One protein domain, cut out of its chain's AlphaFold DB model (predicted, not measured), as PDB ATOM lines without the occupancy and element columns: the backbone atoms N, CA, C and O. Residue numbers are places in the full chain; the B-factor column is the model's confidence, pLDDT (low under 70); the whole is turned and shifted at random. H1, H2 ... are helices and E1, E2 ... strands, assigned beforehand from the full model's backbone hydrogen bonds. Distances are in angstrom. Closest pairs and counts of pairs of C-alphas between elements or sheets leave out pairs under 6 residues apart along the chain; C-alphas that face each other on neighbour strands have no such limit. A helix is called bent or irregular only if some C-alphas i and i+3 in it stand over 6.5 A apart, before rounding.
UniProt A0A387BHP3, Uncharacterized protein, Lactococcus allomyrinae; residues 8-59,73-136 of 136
ATOM      1  N   ASN A   8     122.264 107.124 160.321       57.50
ATOM      2  CA  ASN A   8     122.854 106.995 158.986       57.50
ATOM      3  C   ASN A   8     121.935 106.226 158.021       57.50
ATOM      4  O   ASN A   8     121.663 106.653 156.897       57.50
ATOM      5  N   GLN A   9     121.387 105.098 158.480       63.56
ATOM      6  CA  GLN A   9     120.492 104.273 157.669       63.56
ATOM      7  C   GLN A   9     119.160 104.973 157.413       63.56
ATOM      8  O   GLN A   9     118.596 104.841 156.328       63.56
ATOM      9  N   THR A  10     118.666 105.733 158.387       67.50
ATOM     10  CA  THR A  10     117.401 106.463 158.256       67.50
ATOM     11  C   THR A  10     117.510 107.584 157.220       67.50
ATOM     12  O   THR A  10     116.676 107.660 156.317       67.50
ATOM     13  N   ALA A  11     118.576 108.389 157.276       69.94
ATOM     14  CA  ALA A  11     118.837 109.437 156.289       69.94
ATOM     15  C   ALA A  11     118.991 108.859 154.871       69.94
ATOM     16  O   ALA A  11     118.373 109.350 153.927       69.94
ATOM     17  N   GLN A  12     119.736 107.759 154.716       72.88
ATOM     18  CA  GLN A  12     119.901 107.106 153.415       72.88
ATOM     19  C   GLN A  12     118.583 106.551 152.855       72.88
ATOM     20  O   GLN A  12     118.353 106.597 151.644       72.88
ATOM     21  N   ARG A  13     117.703 106.026 153.714       75.88
ATOM     22  CA  ARG A  13     116.373 105.552 153.303       75.88
ATOM     23  C   ARG A  13     115.492 106.706 152.833       75.88
ATOM     24  O   ARG A  13     114.889 106.576 151.772       75.88
ATOM     25  N   LEU A  14     115.487 107.834 153.544       76.75
ATOM     26  CA  LEU A  14     114.796 109.055 153.117       76.75
ATOM     27  C   LEU A  14     115.304 109.546 151.751       76.75
ATOM     28  O   LEU A  14     114.504 109.737 150.837       76.75
ATOM     29  N   ILE A  15     116.624 109.655 151.567       79.44
ATOM     30  CA  ILE A  15     117.222 110.033 150.274       79.44
ATOM     31  C   ILE A  15     116.733 109.103 149.159       79.44
ATOM     32  O   ILE A  15     116.341 109.566 148.088       79.44
ATOM     33  N   ASN A  16     116.709 107.792 149.408       81.69
ATOM     34  CA  ASN A  16     116.247 106.813 148.427       81.69
ATOM     35  C   ASN A  16     114.752 106.963 148.110       81.69
ATOM     36  O   ASN A  16     114.368 106.808 146.951       81.69
ATOM     37  N   LEU A  17     113.913 107.257 149.107       83.62
ATOM     38  CA  LEU A  17     112.479 107.486 148.915       83.62
ATOM     39  C   LEU A  17     112.225 108.733 148.072       83.62
ATOM     40  O   LEU A  17     111.537 108.642 147.058       83.62
ATOM     41  N   VAL A  18     112.840 109.860 148.430       84.12
ATOM     42  CA  VAL A  18     112.712 111.115 147.674       84.12
ATOM     43  C   VAL A  18     113.256 110.953 146.260       84.12
ATOM     44  O   VAL A  18     112.581 111.317 145.302       84.12
ATOM     45  N   THR A  19     114.415 110.312 146.099       85.44
ATOM     46  CA  THR A  19     114.994 110.040 144.774       85.44
ATOM     47  C   THR A  19     114.050 109.215 143.905       85.44
ATOM     48  O   THR A  19     113.856 109.529 142.733       85.44
ATOM     49  N   ARG A  20     113.431 108.167 144.460       88.38
ATOM     50  CA  ARG A  20     112.455 107.344 143.730       88.38
ATOM     51  C   ARG A  20     111.190 108.123 143.393       88.38
ATOM     52  O   ARG A  20     110.697 107.987 142.279       88.38
ATOM     53  N   ALA A  21     110.681 108.921 144.327       88.81
ATOM     54  CA  ALA A  21     109.481 109.721 144.126       88.81
ATOM     55  C   ALA A  21     109.679 110.762 143.014       88.81
ATOM     56  O   ALA A  21     108.853 110.854 142.110       88.81
ATOM     57  N   VAL A  22     110.806 111.478 143.030       88.62
ATOM     58  CA  VAL A  22     111.144 112.480 142.008       88.62
ATOM     59  C   VAL A  22     111.406 111.823 140.652       88.62
ATOM     60  O   VAL A  22     110.808 112.226 139.658       88.62
ATOM     61  N   ASN A  23     112.228 110.769 140.599       88.44
ATOM     62  CA  ASN A  23     112.520 110.068 139.340       88.44
ATOM     63  C   ASN A  23     111.308 109.311 138.772       88.44
ATOM     64  O   ASN A  23     111.311 108.955 137.596       88.44
ATOM     65  N   GLY A  24     110.285 109.049 139.592       89.06
ATOM     66  CA  GLY A  24     109.012 108.478 139.159       89.06
ATOM     67  C   GLY A  24     108.115 109.469 138.416       89.06
ATOM     68  O   GLY A  24     107.171 109.048 137.750       89.06
ATOM     69  N   LEU A  25     108.400 110.772 138.496       89.88
ATOM     70  CA  LEU A  25     107.700 111.783 137.716       89.88
ATOM     71  C   LEU A  25     108.291 111.853 136.311       89.88
ATOM     72  O   LEU A  25     109.471 112.163 136.136       89.88
ATOM     73  N   THR A  26     107.452 111.624 135.305       90.12
ATOM     74  CA  THR A  26     107.850 111.703 133.899       90.12
ATOM     75  C   THR A  26     107.145 112.835 133.160       90.12
ATOM     76  O   THR A  26     106.016 113.202 133.488       90.12
ATOM     77  N   ASP A  27     107.809 113.394 132.153       86.06
ATOM     78  CA  ASP A  27     107.200 114.299 131.184       86.06
ATOM     79  C   ASP A  27     106.285 113.537 130.202       86.06
ATOM     80  O   ASP A  27     106.166 112.308 130.238       86.06
ATOM     81  N   ASN A  28     105.652 114.267 129.282       84.25
ATOM     82  CA  ASN A  28     104.767 113.689 128.262       84.25
ATOM     83  C   ASN A  28     105.484 112.732 127.287       84.25
ATOM     84  O   ASN A  28     104.820 112.024 126.533       84.25
ATOM     85  N   ASN A  29     106.820 112.702 127.290       85.44
ATOM     86  CA  ASN A  29     107.641 111.811 126.475       85.44
ATOM     87  C   ASN A  29     108.163 110.605 127.277       85.44
ATOM     88  O   ASN A  29     108.988 109.846 126.766       85.44
ATOM     89  N   GLY A  30     107.730 110.438 128.532       85.56
ATOM     90  CA  GLY A  30     108.189 109.370 129.419       85.56
ATOM     91  C   GLY A  30     109.613 109.564 129.952       85.56
ATOM     92  O   GLY A  30     110.184 108.624 130.505       85.56
ATOM     93  N   LYS A  31     110.212 110.750 129.793       87.69
ATOM     94  CA  LYS A  31     111.523 111.083 130.371       87.69
ATOM     95  C   LYS A  31     111.351 111.601 131.790       87.69
ATOM     96  O   LYS A  31     110.318 112.184 132.098       87.69
ATOM     97  N   ILE A  32     112.365 111.436 132.641       86.31
ATOM     98  CA  ILE A  32     112.361 112.001 134.000       86.31
ATOM     99  C   ILE A  32     112.100 113.507 133.912       86.31
ATOM    100  O   ILE A  32     112.832 114.224 133.230       86.31
ATOM    101  N   LYS A  33     111.047 113.963 134.595       87.44
ATOM    102  CA  LYS A  33     110.575 115.349 134.532       87.44
ATOM    103  C   LYS A  33     111.527 116.308 135.232       87.44
ATOM    104  O   LYS A  33     111.800 117.380 134.709       87.44
ATOM    105  N   TYR A  34     112.028 115.900 136.395       86.12
ATOM    106  CA  TYR A  34     112.967 116.672 137.196       86.12
ATOM    107  C   TYR A  34     114.225 115.833 137.403       86.12
ATOM    108  O   TYR A  34     114.269 115.017 138.325       86.12
ATOM    109  N   PRO A  35     115.245 115.968 136.540       84.62
ATOM    110  CA  PRO A  35     116.547 115.380 136.814       84.62
ATOM    111  C   PRO A  35     116.995 115.795 138.218       84.62
ATOM    112  O   PRO A  35     116.941 116.981 138.553       84.62
ATOM    113  N   LEU A  36     117.361 114.817 139.047       81.75
ATOM    114  CA  LEU A  36     117.695 115.042 140.449       81.75
ATOM    115  C   LEU A  36     119.211 115.020 140.651       81.75
ATOM    116  O   LEU A  36     119.861 113.995 140.436       81.75
ATOM    117  N   ALA A  37     119.759 116.141 141.108       78.50
ATOM    118  CA  ALA A  37     121.154 116.268 141.517       78.50
ATOM    119  C   ALA A  37     121.296 116.346 143.048       78.50
ATOM    120  O   ALA A  37     120.354 116.671 143.768       78.50
ATOM    121  N   PHE A  38     122.496 116.070 143.555       77.25
ATOM    122  CA  PHE A  38     122.847 116.345 144.949       77.25
ATOM    123  C   PHE A  38     123.606 117.669 145.035       77.25
ATOM    124  O   PHE A  38     124.670 117.776 144.424       77.25
ATOM    125  N   ALA A  39     123.053 118.638 145.776       69.88
ATOM    126  CA  ALA A  39     123.636 119.946 146.104       69.88
ATOM    127  C   ALA A  39     124.574 120.543 145.023       69.88
ATOM    128  O   ALA A  39     125.757 120.771 145.299       69.88
ATOM    129  N   PRO A  40     124.097 120.756 143.781       65.75
ATOM    130  CA  PRO A  40     124.916 121.352 142.735       65.75
ATOM    131  C   PRO A  40     125.211 122.819 143.070       65.75
ATOM    132  O   PRO A  40     124.329 123.539 143.532       65.75
ATOM    133  N   GLU A  41     126.441 123.273 142.817       53.41
ATOM    134  CA  GLU A  41     126.799 124.685 143.008       53.41
ATOM    135  C   GLU A  41     126.022 125.576 142.029       53.41
ATOM    136  O   GLU A  41     125.474 126.590 142.452       53.41
ATOM    137  N   HIS A  42     125.880 125.148 140.766       56.44
ATOM    138  CA  HIS A  42     125.085 125.786 139.709       56.44
ATOM    139  C   HIS A  42     124.446 124.729 138.793       56.44
ATOM    140  O   HIS A  42     124.959 123.613 138.668       56.44
ATOM    141  N   HIS A  43     123.342 125.085 138.131       59.81
ATOM    142  CA  HIS A  43     122.713 124.264 137.098       59.81
ATOM    143  C   HIS A  43     122.414 125.112 135.856       59.81
ATOM    144  O   HIS A  43     121.542 125.973 135.888       59.81
ATOM    145  N   ASP A  44     123.120 124.827 134.761       58.19
ATOM    146  CA  ASP A  44     123.029 125.576 133.497       58.19
ATOM    147  C   ASP A  44     122.104 124.916 132.454       58.19
ATOM    148  O   ASP A  44     122.063 125.352 131.302       58.19
ATOM    149  N   SER A  45     121.389 123.831 132.790       56.12
ATOM    150  CA  SER A  45     120.518 123.184 131.795       56.12
ATOM    151  C   SER A  45     119.143 123.852 131.729       56.12
ATOM    152  O   SER A  45     118.486 123.992 132.761       56.12
ATOM    153  N   PRO A  46     118.671 124.224 130.523       61.84
ATOM    154  CA  PRO A  46     117.344 124.793 130.348       61.84
ATOM    155  C   PRO A  46     116.261 123.744 130.626       61.84
ATOM    156  O   PRO A  46     116.335 122.615 130.137       61.84
ATOM    157  N   GLY A  47     115.223 124.147 131.360       74.56
ATOM    158  CA  GLY A  47     114.049 123.324 131.643       74.56
ATOM    159  C   GLY A  47     113.886 122.972 133.118       74.56
ATOM    160  O   GLY A  47     114.612 123.456 133.979       74.56
ATOM    161  N   ALA A  48     112.891 122.135 133.398       84.38
ATOM    162  CA  ALA A  48     112.564 121.711 134.747       84.38
ATOM    163  C   ALA A  48     113.680 120.843 135.345       84.38
ATOM    164  O   ALA A  48     114.188 119.928 134.693       84.38
ATOM    165  N   TRP A  49     114.058 121.112 136.592       84.88
ATOM    166  CA  TRP A  49     115.141 120.395 137.262       84.88
ATOM    167  C   TRP A  49     114.944 120.365 138.771       84.88
ATOM    168  O   TRP A  49     114.081 121.050 139.321       84.88
ATOM    169  N   SER A  50     115.721 119.528 139.452       85.62
ATOM    170  CA  SER A  50     115.667 119.444 140.904       85.62
ATOM    171  C   SER A  50     117.014 119.113 141.519       85.62
ATOM    172  O   SER A  50     117.870 118.462 140.917       85.62
ATOM    173  N   TYR A  51     117.187 119.519 142.766       83.31
ATOM    174  CA  TYR A  51     118.266 119.021 143.597       83.31
ATOM    175  C   TYR A  51     117.802 118.835 145.023       83.31
ATOM    176  O   TYR A  51     116.833 119.451 145.451       83.31
ATOM    177  N   TYR A  52     118.518 118.010 145.771       80.06
ATOM    178  CA  TYR A  52     118.346 117.958 147.213       80.06
ATOM    179  C   TYR A  52     119.638 118.310 147.935       80.06
ATOM    180  O   TYR A  52     120.743 118.033 147.456       80.06
ATOM    181  N   ASP A  53     119.476 118.901 149.109       75.88
ATOM    182  CA  ASP A  53     120.520 119.078 150.100       75.88
ATOM    183  C   ASP A  53     120.073 118.506 151.446       75.88
ATOM    184  O   ASP A  53     118.911 118.157 151.668       75.88
ATOM    185  N   ILE A  54     121.049 118.331 152.330       72.81
ATOM    186  CA  ILE A  54     120.823 117.842 153.682       72.81
ATOM    187  C   ILE A  54     121.311 118.951 154.603       72.81
ATOM    188  O   ILE A  54     122.517 119.127 154.804       72.81
ATOM    189  N   GLY A  55     120.370 119.729 155.125       59.47
ATOM    190  CA  GLY A  55     120.653 120.758 156.110       59.47
ATOM    191  C   GLY A  55     120.814 120.125 157.489       59.47
ATOM    192  O   GLY A  55     119.887 119.499 157.991       59.47
ATOM    193  N   GLN A  56     121.974 120.314 158.122       48.91
ATOM    194  CA  GLN A  56     122.041 120.381 159.582       48.91
ATOM    195  C   GLN A  56     121.782 121.838 159.971       48.91
ATOM    196  O   GLN A  56     122.417 122.737 159.406       48.91
ATOM    197  N   GLN A  57     120.866 122.105 160.907       38.00
ATOM    198  CA  GLN A  57     120.785 123.436 161.509       38.00
ATOM    199  C   GLN A  57     122.131 123.746 162.182       38.00
ATOM    200  O   GLN A  57     122.444 123.235 163.250       38.00
ATOM    201  N   GLY A  58     122.948 124.561 161.511       33.00
ATOM    202  CA  GLY A  58     124.309 124.898 161.929       33.00
ATOM    203  C   GLY A  58     125.368 124.298 161.006       33.00
ATOM    204  O   GLY A  58     125.920 123.241 161.277       33.00
ATOM    205  N   ARG A  59     125.658 125.001 159.904       34.44
ATOM    206  CA  ARG A  59     126.769 124.784 158.952       34.44
ATOM    207  C   ARG A  59     127.848 123.767 159.390       34.44
ATOM    208  O   ARG A  59     128.698 124.103 160.212       34.44
ATOM    209  N   ILE A  73     119.844 113.886 164.715       43.19
ATOM    210  CA  ILE A  73     119.425 114.202 163.344       43.19
ATOM    211  C   ILE A  73     117.950 114.644 163.328       43.19
ATOM    212  O   ILE A  73     117.034 113.891 163.000       43.19
ATOM    213  N   ASP A  74     117.745 115.930 163.604       48.97
ATOM    214  CA  ASP A  74     116.774 116.773 162.898       48.97
ATOM    215  C   ASP A  74     117.175 116.813 161.405       48.97
ATOM    216  O   ASP A  74     117.559 117.847 160.860       48.97
ATOM    217  N   SER A  75     117.214 115.654 160.736       53.22
ATOM    218  CA  SER A  75     117.617 115.542 159.333       53.22
ATOM    219  C   SER A  75     116.559 116.187 158.451       53.22
ATOM    220  O   SER A  75     115.669 115.512 157.945       53.22
ATOM    221  N   THR A  76     116.681 117.493 158.241       65.88
ATOM    222  CA  THR A  76     115.987 118.200 157.171       65.88
ATOM    223  C   THR A  76     116.639 117.838 155.845       65.88
ATOM    224  O   THR A  76     117.700 118.363 155.507       65.88
ATOM    225  N   LEU A  77     116.033 116.907 155.100       76.31
ATOM    226  CA  LEU A  77     116.304 116.821 153.667       76.31
ATOM    227  C   LEU A  77     115.492 117.924 152.997       76.31
ATOM    228  O   LEU A  77     114.267 117.963 153.134       76.31
ATOM    229  N   THR A  78     116.175 118.807 152.281       80.25
ATOM    230  CA  THR A  78     115.541 119.874 151.513       80.25
ATOM    231  C   THR A  78     115.562 119.482 150.048       80.25
ATOM    232  O   THR A  78     116.625 119.228 149.491       80.25
ATOM    233  N   LEU A  79     114.398 119.420 149.411       83.06
ATOM    234  CA  LEU A  79     114.259 119.218 147.973       83.06
ATOM    235  C   LEU A  79     113.887 120.549 147.319       83.06
ATOM    236  O   LEU A  79     112.914 121.201 147.693       83.06
ATOM    237  N   HIS A  80     114.666 120.923 146.320       86.31
ATOM    238  CA  HIS A  80     114.491 122.102 145.495       86.31
ATOM    239  C   HIS A  80     114.025 121.646 144.115       86.31
ATOM    240  O   HIS A  80     114.675 120.805 143.496       86.31
ATOM    241  N   ILE A  81     112.906 122.181 143.635       85.94
ATOM    242  CA  ILE A  81     112.363 121.892 142.302       85.94
ATOM    243  C   ILE A  81     112.160 123.210 141.572       85.94
ATOM    244  O   ILE A  81     111.553 124.130 142.117       85.94
ATOM    245  N   PHE A  82     112.639 123.272 140.338       87.00
ATOM    246  CA  PHE A  82     112.496 124.421 139.460       87.00
ATOM    247  C   PHE A  82     111.626 124.051 138.267       87.00
ATOM    248  O   PHE A  82     111.760 122.965 137.696       87.00
ATOM    249  N   GLU A  83     110.710 124.942 137.910       86.75
ATOM    250  CA  GLU A  83     109.737 124.726 136.846       86.75
ATOM    251  C   GLU A  83     109.345 126.060 136.202       86.75
ATOM    252  O   GLU A  83     109.421 127.115 136.827       86.75
ATOM    253  N   ASN A  84     108.880 126.007 134.957       87.81
ATOM    254  CA  ASN A  84     108.402 127.195 134.257       87.81
ATOM    255  C   ASN A  84     107.204 127.855 134.995       87.81
ATOM    256  O   ASN A  84     106.306 127.129 135.442       87.81
ATOM    257  N   PRO A  85     107.125 129.202 135.071       84.31
ATOM    258  CA  PRO A  85     106.028 129.941 135.720       84.31
ATOM    259  C   PRO A  85     104.628 129.558 135.246       84.31
ATOM    260  O   PRO A  85     103.695 129.497 136.049       84.31
ATOM    261  N   GLU A  86     104.466 129.212 133.973       88.75
ATOM    262  CA  GLU A  86     103.169 128.827 133.403       88.75
ATOM    263  C   GLU A  86     102.657 127.477 133.936       88.75
ATOM    264  O   GLU A  86     101.480 127.148 133.787       88.75
ATOM    265  N   LYS A  87     103.517 126.689 134.592       88.06
ATOM    266  CA  LYS A  87     103.232 125.328 135.071       88.06
ATOM    267  C   LYS A  87     103.054 125.237 136.587       88.06
ATOM    268  O   LYS A  87     103.217 124.163 137.165       88.06
ATOM    269  N   GLN A  88     102.670 126.325 137.254       83.94
ATOM    270  CA  GLN A  88     102.480 126.332 138.711       83.94
ATOM    271  C   GLN A  88     101.510 125.249 139.208       83.94
ATOM    272  O   GLN A  88     101.784 124.592 140.214       83.94
ATOM    273  N   GLY A  89     100.398 125.024 138.499       83.56
ATOM    274  CA  GLY A  89      99.443 123.964 138.841       83.56
ATOM    275  C   GLY A  89     100.064 122.566 138.765       83.56
ATOM    276  O   GLY A  89      99.909 121.767 139.691       83.56
ATOM    277  N   ASP A  90     100.836 122.298 137.710       87.94
ATOM    278  CA  ASP A  90     101.552 121.033 137.538       87.94
ATOM    279  C   ASP A  90     102.611 120.837 138.621       87.94
ATOM    280  O   ASP A  90     102.771 119.721 139.115       87.94
ATOM    281  N   LEU A  91     103.339 121.896 138.989       85.06
ATOM    282  CA  LEU A  91     104.352 121.855 140.043       85.06
ATOM    283  C   LEU A  91     103.721 121.466 141.383       85.06
ATOM    284  O   LEU A  91     104.177 120.515 142.011       85.06
ATOM    285  N   ILE A  92     102.634 122.130 141.787       84.56
ATOM    286  CA  ILE A  92     101.923 121.822 143.039       84.56
ATOM    287  C   ILE A  92     101.402 120.377 143.038       84.56
ATOM    288  O   ILE A  92     101.550 119.666 144.034       84.56
ATOM    289  N   ASN A  93     100.842 119.911 141.918       86.88
ATOM    290  CA  ASN A  93     100.379 118.527 141.800       86.88
ATOM    291  C   ASN A  93     101.536 117.520 141.937       86.88
ATOM    292  O   ASN A  93     101.420 116.539 142.669       86.88
ATOM    293  N   ASN A  94     102.679 117.784 141.299       88.06
ATOM    294  CA  ASN A  94     103.864 116.928 141.403       88.06
ATOM    295  C   ASN A  94     104.428 116.898 142.827       88.06
ATOM    296  O   ASN A  94     104.809 115.827 143.295       88.06
ATOM    297  N   ILE A  95     104.429 118.032 143.538       86.31
ATOM    298  CA  ILE A  95     104.810 118.092 144.957       86.31
ATOM    299  C   ILE A  95     103.906 117.175 145.783       86.31
ATOM    300  O   ILE A  95     104.412 116.390 146.576       86.31
ATOM    301  N   SER A  96     102.588 117.199 145.554       84.50
ATOM    302  CA  SER A  96     101.652 116.308 146.256       84.50
ATOM    303  C   SER A  96     101.868 114.823 145.927       84.50
ATOM    304  O   SER A  96     101.705 113.964 146.796       84.50
ATOM    305  N   ILE A  97     102.257 114.493 144.691       87.75
ATOM    306  CA  ILE A  97     102.609 113.118 144.305       87.75
ATOM    307  C   ILE A  97     103.887 112.667 145.020       87.75
ATOM    308  O   ILE A  97     103.920 111.553 145.547       87.75
ATOM    309  N   ILE A  98     104.912 113.525 145.065       85.19
ATOM    310  CA  ILE A  98     106.166 113.253 145.779       85.19
ATOM    311  C   ILE A  98     105.875 113.028 147.259       85.19
ATOM    312  O   ILE A  98     106.252 111.991 147.795       85.19
ATOM    313  N   ASP A  99     105.157 113.958 147.879       82.06
ATOM    314  CA  ASP A  99     104.724 113.910 149.274       82.06
ATOM    315  C   ASP A  99     104.039 112.584 149.614       82.06
ATOM    316  O   ASP A  99     104.463 111.863 150.512       82.06
ATOM    317  N   ARG A 100     103.044 112.181 148.818       83.25
ATOM    318  CA  ARG A 100     102.326 110.920 149.033       83.25
ATOM    319  C   ARG A 100     103.217 109.694 148.855       83.25
ATOM    320  O   ARG A 100     103.095 108.740 149.620       83.25
ATOM    321  N   ALA A 101     104.076 109.678 147.836       85.19
ATOM    322  CA  ALA A 101     104.990 108.561 147.596       85.19
ATOM    323  C   ALA A 101     105.996 108.409 148.745       85.19
ATOM    324  O   ALA A 101     106.271 107.296 149.195       85.19
ATOM    325  N   VAL A 102     106.495 109.539 149.238       80.56
ATOM    326  CA  VAL A 102     107.414 109.626 150.363       80.56
ATOM    327  C   VAL A 102     106.706 109.204 151.658       80.56
ATOM    328  O   VAL A 102     107.186 108.284 152.313       80.56
ATOM    329  N   TYR A 103     105.524 109.749 151.969       77.06
ATOM    330  CA  TYR A 103     104.684 109.354 153.110       77.06
ATOM    331  C   TYR A 103     104.375 107.852 153.134       77.06
ATOM    332  O   TYR A 103     104.548 107.190 154.158       77.06
ATOM    333  N   ASN A 104     103.961 107.286 151.998       79.94
ATOM    334  CA  ASN A 104     103.666 105.858 151.905       79.94
ATOM    335  C   ASN A 104     104.918 105.013 152.182       79.94
ATOM    336  O   ASN A 104     104.845 104.062 152.954       79.94
ATOM    337  N   GLY A 105     106.071 105.391 151.618       74.44
ATOM    338  CA  GLY A 105     107.345 104.723 151.900       74.44
ATOM    339  C   GLY A 105     107.865 104.935 153.327       74.44
ATOM    340  O   GLY A 105     108.655 104.131 153.816       74.44
ATOM    341  N   TYR A 106     107.415 105.994 154.005       73.44
ATOM    342  CA  TYR A 106     107.731 106.291 155.400       73.44
ATOM    343  C   TYR A 106     106.910 105.506 156.408       73.44
ATOM    344  O   TYR A 106     107.410 105.271 157.504       73.44
ATOM    345  N   SER A 107     105.685 105.087 156.075       61.88
ATOM    346  CA  SER A 107     104.870 104.265 156.985       61.88
ATOM    347  C   SER A 107     105.585 102.970 157.420       61.88
ATOM    348  O   SER A 107     105.347 102.469 158.518       61.88
ATOM    349  N   ASP A 108     106.552 102.513 156.618       59.75
ATOM    350  CA  ASP A 108     107.421 101.364 156.887       59.75
ATOM    351  C   ASP A 108     108.673 101.699 157.734       59.75
ATOM    352  O   ASP A 108     109.399 100.804 158.176       59.75
ATOM    353  N   LEU A 109     108.962 102.983 157.971       58.81
ATOM    354  CA  LEU A 109     110.106 103.487 158.736       58.81
ATOM    355  C   LEU A 109     109.628 103.986 160.105       58.81
ATOM    356  O   LEU A 109     109.300 105.156 160.279       58.81
ATOM    357  N   GLN A 110     109.584 103.095 161.100       51.84
ATOM    358  CA  GLN A 110     109.211 103.472 162.468       51.84
ATOM    359  C   GLN A 110     110.070 104.646 162.980       51.84
ATOM    360  O   GLN A 110     111.297 104.584 162.949       51.84
ATOM    361  N   GLY A 111     109.420 105.704 163.485       51.81
ATOM    362  CA  GLY A 111     110.086 106.820 164.168       51.81
ATOM    363  C   GLY A 111     110.401 108.059 163.322       51.81
ATOM    364  O   GLY A 111     111.226 108.856 163.759       51.81
ATOM    365  N   PHE A 112     109.782 108.229 162.149       53.03
ATOM    366  CA  PHE A 112     109.840 109.468 161.359       53.03
ATOM    367  C   PHE A 112     108.474 110.174 161.374       53.03
ATOM    368  O   PHE A 112     107.475 109.582 160.961       53.03
ATOM    369  N   ALA A 113     108.406 111.418 161.848       53.34
ATOM    370  CA  ALA A 113     107.233 112.270 161.706       53.34
ATOM    371  C   ALA A 113     107.309 112.997 160.361       53.34
ATOM    372  O   ALA A 113     108.102 113.907 160.167       53.34
ATOM    373  N   HIS A 114     106.469 112.592 159.411       57.38
ATOM    374  CA  HIS A 114     106.396 113.245 158.111       57.38
ATOM    375  C   HIS A 114     105.696 114.610 158.223       57.38
ATOM    376  O   HIS A 114     104.469 114.696 158.179       57.38
ATOM    377  N   ASP A 115     106.489 115.666 158.381       61.16
ATOM    378  CA  ASP A 115     106.055 117.059 158.256       61.16
ATOM    379  C   ASP A 115     106.556 117.622 156.922       61.16
ATOM    380  O   ASP A 115     107.732 117.971 156.782       61.16
ATOM    381  N   LEU A 116     105.663 117.666 155.926       64.19
ATOM    382  CA  LEU A 116     105.934 118.323 154.654       64.19
ATOM    383  C   LEU A 116     105.575 119.803 154.766       64.19
ATOM    384  O   LEU A 116     104.406 120.190 154.774       64.19
ATOM    385  N   SER A 117     106.602 120.643 154.735       65.81
ATOM    386  CA  SER A 117     106.432 122.072 154.482       65.81
ATOM    387  C   SER A 117     107.014 122.406 153.121       65.81
ATOM    388  O   SER A 117     108.196 122.162 152.870       65.81
ATOM    389  N   PHE A 118     106.189 122.980 152.243       67.00
ATOM    390  CA  PHE A 118     106.655 123.504 150.970       67.00
ATOM    391  C   PHE A 118     106.290 124.972 150.789       67.00
ATOM    392  O   PHE A 118     105.279 125.464 151.291       67.00
ATOM    393  N   ARG A 119     107.132 125.673 150.039       73.44
ATOM    394  CA  ARG A 119     106.866 127.020 149.531       73.44
ATOM    395  C   ARG A 119     107.213 127.057 148.059       73.44
ATOM    396  O   ARG A 119     108.178 126.417 147.657       73.44
ATOM    397  N   VAL A 120     106.448 127.817 147.287       74.75
ATOM    398  CA  VAL A 120     106.742 128.108 145.883       74.75
ATOM    399  C   VAL A 120     106.985 129.604 145.778       74.75
ATOM    400  O   VAL A 120     106.135 130.396 146.186       74.75
ATOM    401  N   VAL A 121     108.157 129.984 145.289       79.50
ATOM    402  CA  VAL A 121     108.555 131.377 145.058       79.50
ATOM    403  C   VAL A 121     108.943 131.554 143.595       79.50
ATOM    404  O   VAL A 121     109.213 130.569 142.919       79.50
ATOM    405  N   HIS A 122     108.957 132.789 143.101       75.88
ATOM    406  CA  HIS A 122     109.612 133.083 141.828       75.88
ATOM    407  C   HIS A 122     111.088 133.369 142.106       75.88
ATOM    408  O   HIS A 122     111.393 134.146 143.014       75.88
ATOM    409  N   ASP A 123     111.974 132.719 141.365       74.00
ATOM    410  CA  ASP A 123     113.413 132.957 141.420       74.00
ATOM    411  C   ASP A 123     113.803 134.201 140.596       74.00
ATOM    412  O   ASP A 123     112.995 134.735 139.833       74.00
ATOM    413  N   GLU A 124     115.042 134.678 140.730       72.06
ATOM    414  CA  GLU A 124     115.573 135.837 139.989       72.06
ATOM    415  C   GLU A 124     115.514 135.642 138.463       72.06
ATOM    416  O   GLU A 124     115.413 136.608 137.706       72.06
ATOM    417  N   SER A 125     115.524 134.384 138.022       74.00
ATOM    418  CA  SER A 125     115.342 133.947 136.635       74.00
ATOM    419  C   SER A 125     113.895 134.052 136.126       74.00
ATOM    420  O   SER A 125     113.665 133.976 134.921       74.00
ATOM    421  N   GLY A 126     112.917 134.249 137.019       77.62
ATOM    422  CA  GLY A 126     111.482 134.221 136.719       77.62
ATOM    423  C   GLY A 126     110.848 132.827 136.778       77.62
ATOM    424  O   GLY A 126     109.627 132.717 136.649       77.62
ATOM    425  N   ASP A 127     111.641 131.777 137.010       82.62
ATOM    426  CA  ASP A 127     111.153 130.409 137.191       82.62
ATOM    427  C   ASP A 127     110.493 130.209 138.560       82.62
ATOM    428  O   ASP A 127     110.777 130.910 139.534       82.62
ATOM    429  N   LEU A 128     109.601 129.223 138.656       84.00
ATOM    430  CA  LEU A 128     109.081 128.769 139.940       84.00
ATOM    431  C   LEU A 128     110.149 127.955 140.640       84.00
ATOM    432  O   LEU A 128     110.644 126.976 140.092       84.00
ATOM    433  N   HIS A 129     110.407 128.293 141.892       82.94
ATOM    434  CA  HIS A 129     111.262 127.548 142.790       82.94
ATOM    435  C   HIS A 129     110.431 127.021 143.958       82.94
ATOM    436  O   HIS A 129     109.996 127.767 144.839       82.94
ATOM    437  N   ALA A 130     110.196 125.712 143.964       80.88
ATOM    438  CA  ALA A 130     109.631 125.009 145.100       80.88
ATOM    439  C   ALA A 130     110.739 124.527 146.038       80.88
ATOM    440  O   ALA A 130     111.681 123.865 145.610       80.88
ATOM    441  N   VAL A 131     110.591 124.821 147.328       79.88
ATOM    442  CA  VAL A 131     111.449 124.301 148.401       79.88
ATOM    443  C   VAL A 131     110.587 123.441 149.302       79.88
ATOM    444  O   VAL A 131     109.593 123.937 149.831       79.88
ATOM    445  N   ILE A 132     110.971 122.183 149.473       79.81
ATOM    446  CA  ILE A 132     110.237 121.162 150.215       79.81
ATOM    447  C   ILE A 132     111.149 120.641 151.318       79.81
ATOM    448  O   ILE A 132     112.247 120.173 151.031       79.81
ATOM    449  N   ASN A 133     110.701 120.697 152.567       75.94
ATOM    450  CA  ASN A 133     111.455 120.161 153.696       75.94
ATOM    451  C   ASN A 133     110.814 118.861 154.167       75.94
ATOM    452  O   ASN A 133     109.617 118.843 154.449       75.94
ATOM    453  N   PHE A 134     111.629 117.820 154.304       73.75
ATOM    454  CA  PHE A 134     111.264 116.563 154.947       73.75
ATOM    455  C   PHE A 134     111.949 116.498 156.305       73.75
ATOM    456  O   PHE A 134     113.174 116.604 156.374       73.75
ATOM    457  N   LYS A 135     111.167 116.346 157.374       69.25
ATOM    458  CA  LYS A 135     111.653 116.279 158.761       69.25
ATOM    459  C   LYS A 135     111.371 114.912 159.380       69.25
ATOM    460  O   LYS A 135     110.529 114.182 158.862       69.25
ATOM    461  N   LYS A 136     112.127 114.587 160.431       60.84
ATOM    462  CA  LYS A 136     111.912 113.447 161.330       60.84
ATOM    463  C   LYS A 136     111.098 113.886 162.536       60.84
ATOM    464  O   LYS A 136     111.301 115.037 162.971       60.84
TER     465      LYS A 136
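This is residues 8 to 59 and 73 to 136 of the 136 residues of an uncharacterized protein of Lactococcus allomyrinae (UniProt A0A387BHP3). One twisted sheet of five strands has two helices, H1 and H2, packed over one face, while the opposite face has no named helix. The helices run along the strands beneath them in opposite ways and touch each other, and residues 24 to 35 make a long loop from H1 to the edge strand E1. The printed part has 116 residues, with two named helices and five named strands in the order H1 E1 E2 E3 H2 E4 E5. The mixed sheet runs E1 E2 E3 E5 E4, E1 and E2 being parallel and the other neighbours antiparallel; the class is mixed, helices and strands. The whole is compact, with a radius of gyration of the C-alphas of 13.9 A, and spans 38 by 33 by 20 A.

H1, residues 8 to 23, begins at C-alpha 8 (122.854, 106.995, 158.986) and is 22.4 A long. E1, residues 36 to 38, measures 7.0 A, E2, residues 49 to 55, 19.6 A, and E3, residues 76 to 83, 22.2 A. H2, residues 85 to 106, is 30.8 A long; it is irregular, with C-alphas 86 and 89 8.2 A apart, and has a kink of 31 degrees near residue 92. E4, residues 116 to 122, measures 19.9 A, and E5, residues 128 to 134, 19.5 A, ending at C-alpha 134 (111.264, 116.563, 154.947).

In the sheet, N 37 and O 50 of E1 and E2 are 3.0 A apart, within hydrogen-bond range. E2 and E3 have N 51 and O 80 at 2.9 A, and E3 and E5 have N 79 and O 132 at 2.8 A. E4 and E5 form a hairpin, with N 129 and O 121 at 2.8 A. E3, H2 and E4 form a split strand-helix-strand unit, two strands running the same way with E5 between them in the sheet; its crossover is right-handed. Two layers are formed, the sheet and the helices on one face: H1 is over E2 and E3 at a height over the sheet of 9.7 A, and H2 is over E5, and only just over E3 with 3 C-alphas, at 8.9 A. H2 touches H1 with residues 97 to 106 alone, at a steep tilt of 41 degrees, opposite ways; the closest C-alphas, of Ala 21 and Ile 98, are 5.1 A apart. Every O i to N i+4 pair is within hydrogen-bond range in H1, and 16 of 18 in H2.

The two C-alphas farthest apart, of Asn 29 and Gly 58, are 41.3 A apart. Residues 60 to 72 are not printed, and C-alphas 59 and 73 are 13.6 A apart across the cut. The link from H1 to E1 is long. Mean pLDDT of the printed part is 74.8; 35 residues are under 70, among them residues 39 to 46, 55 to 59 and 107 to 118.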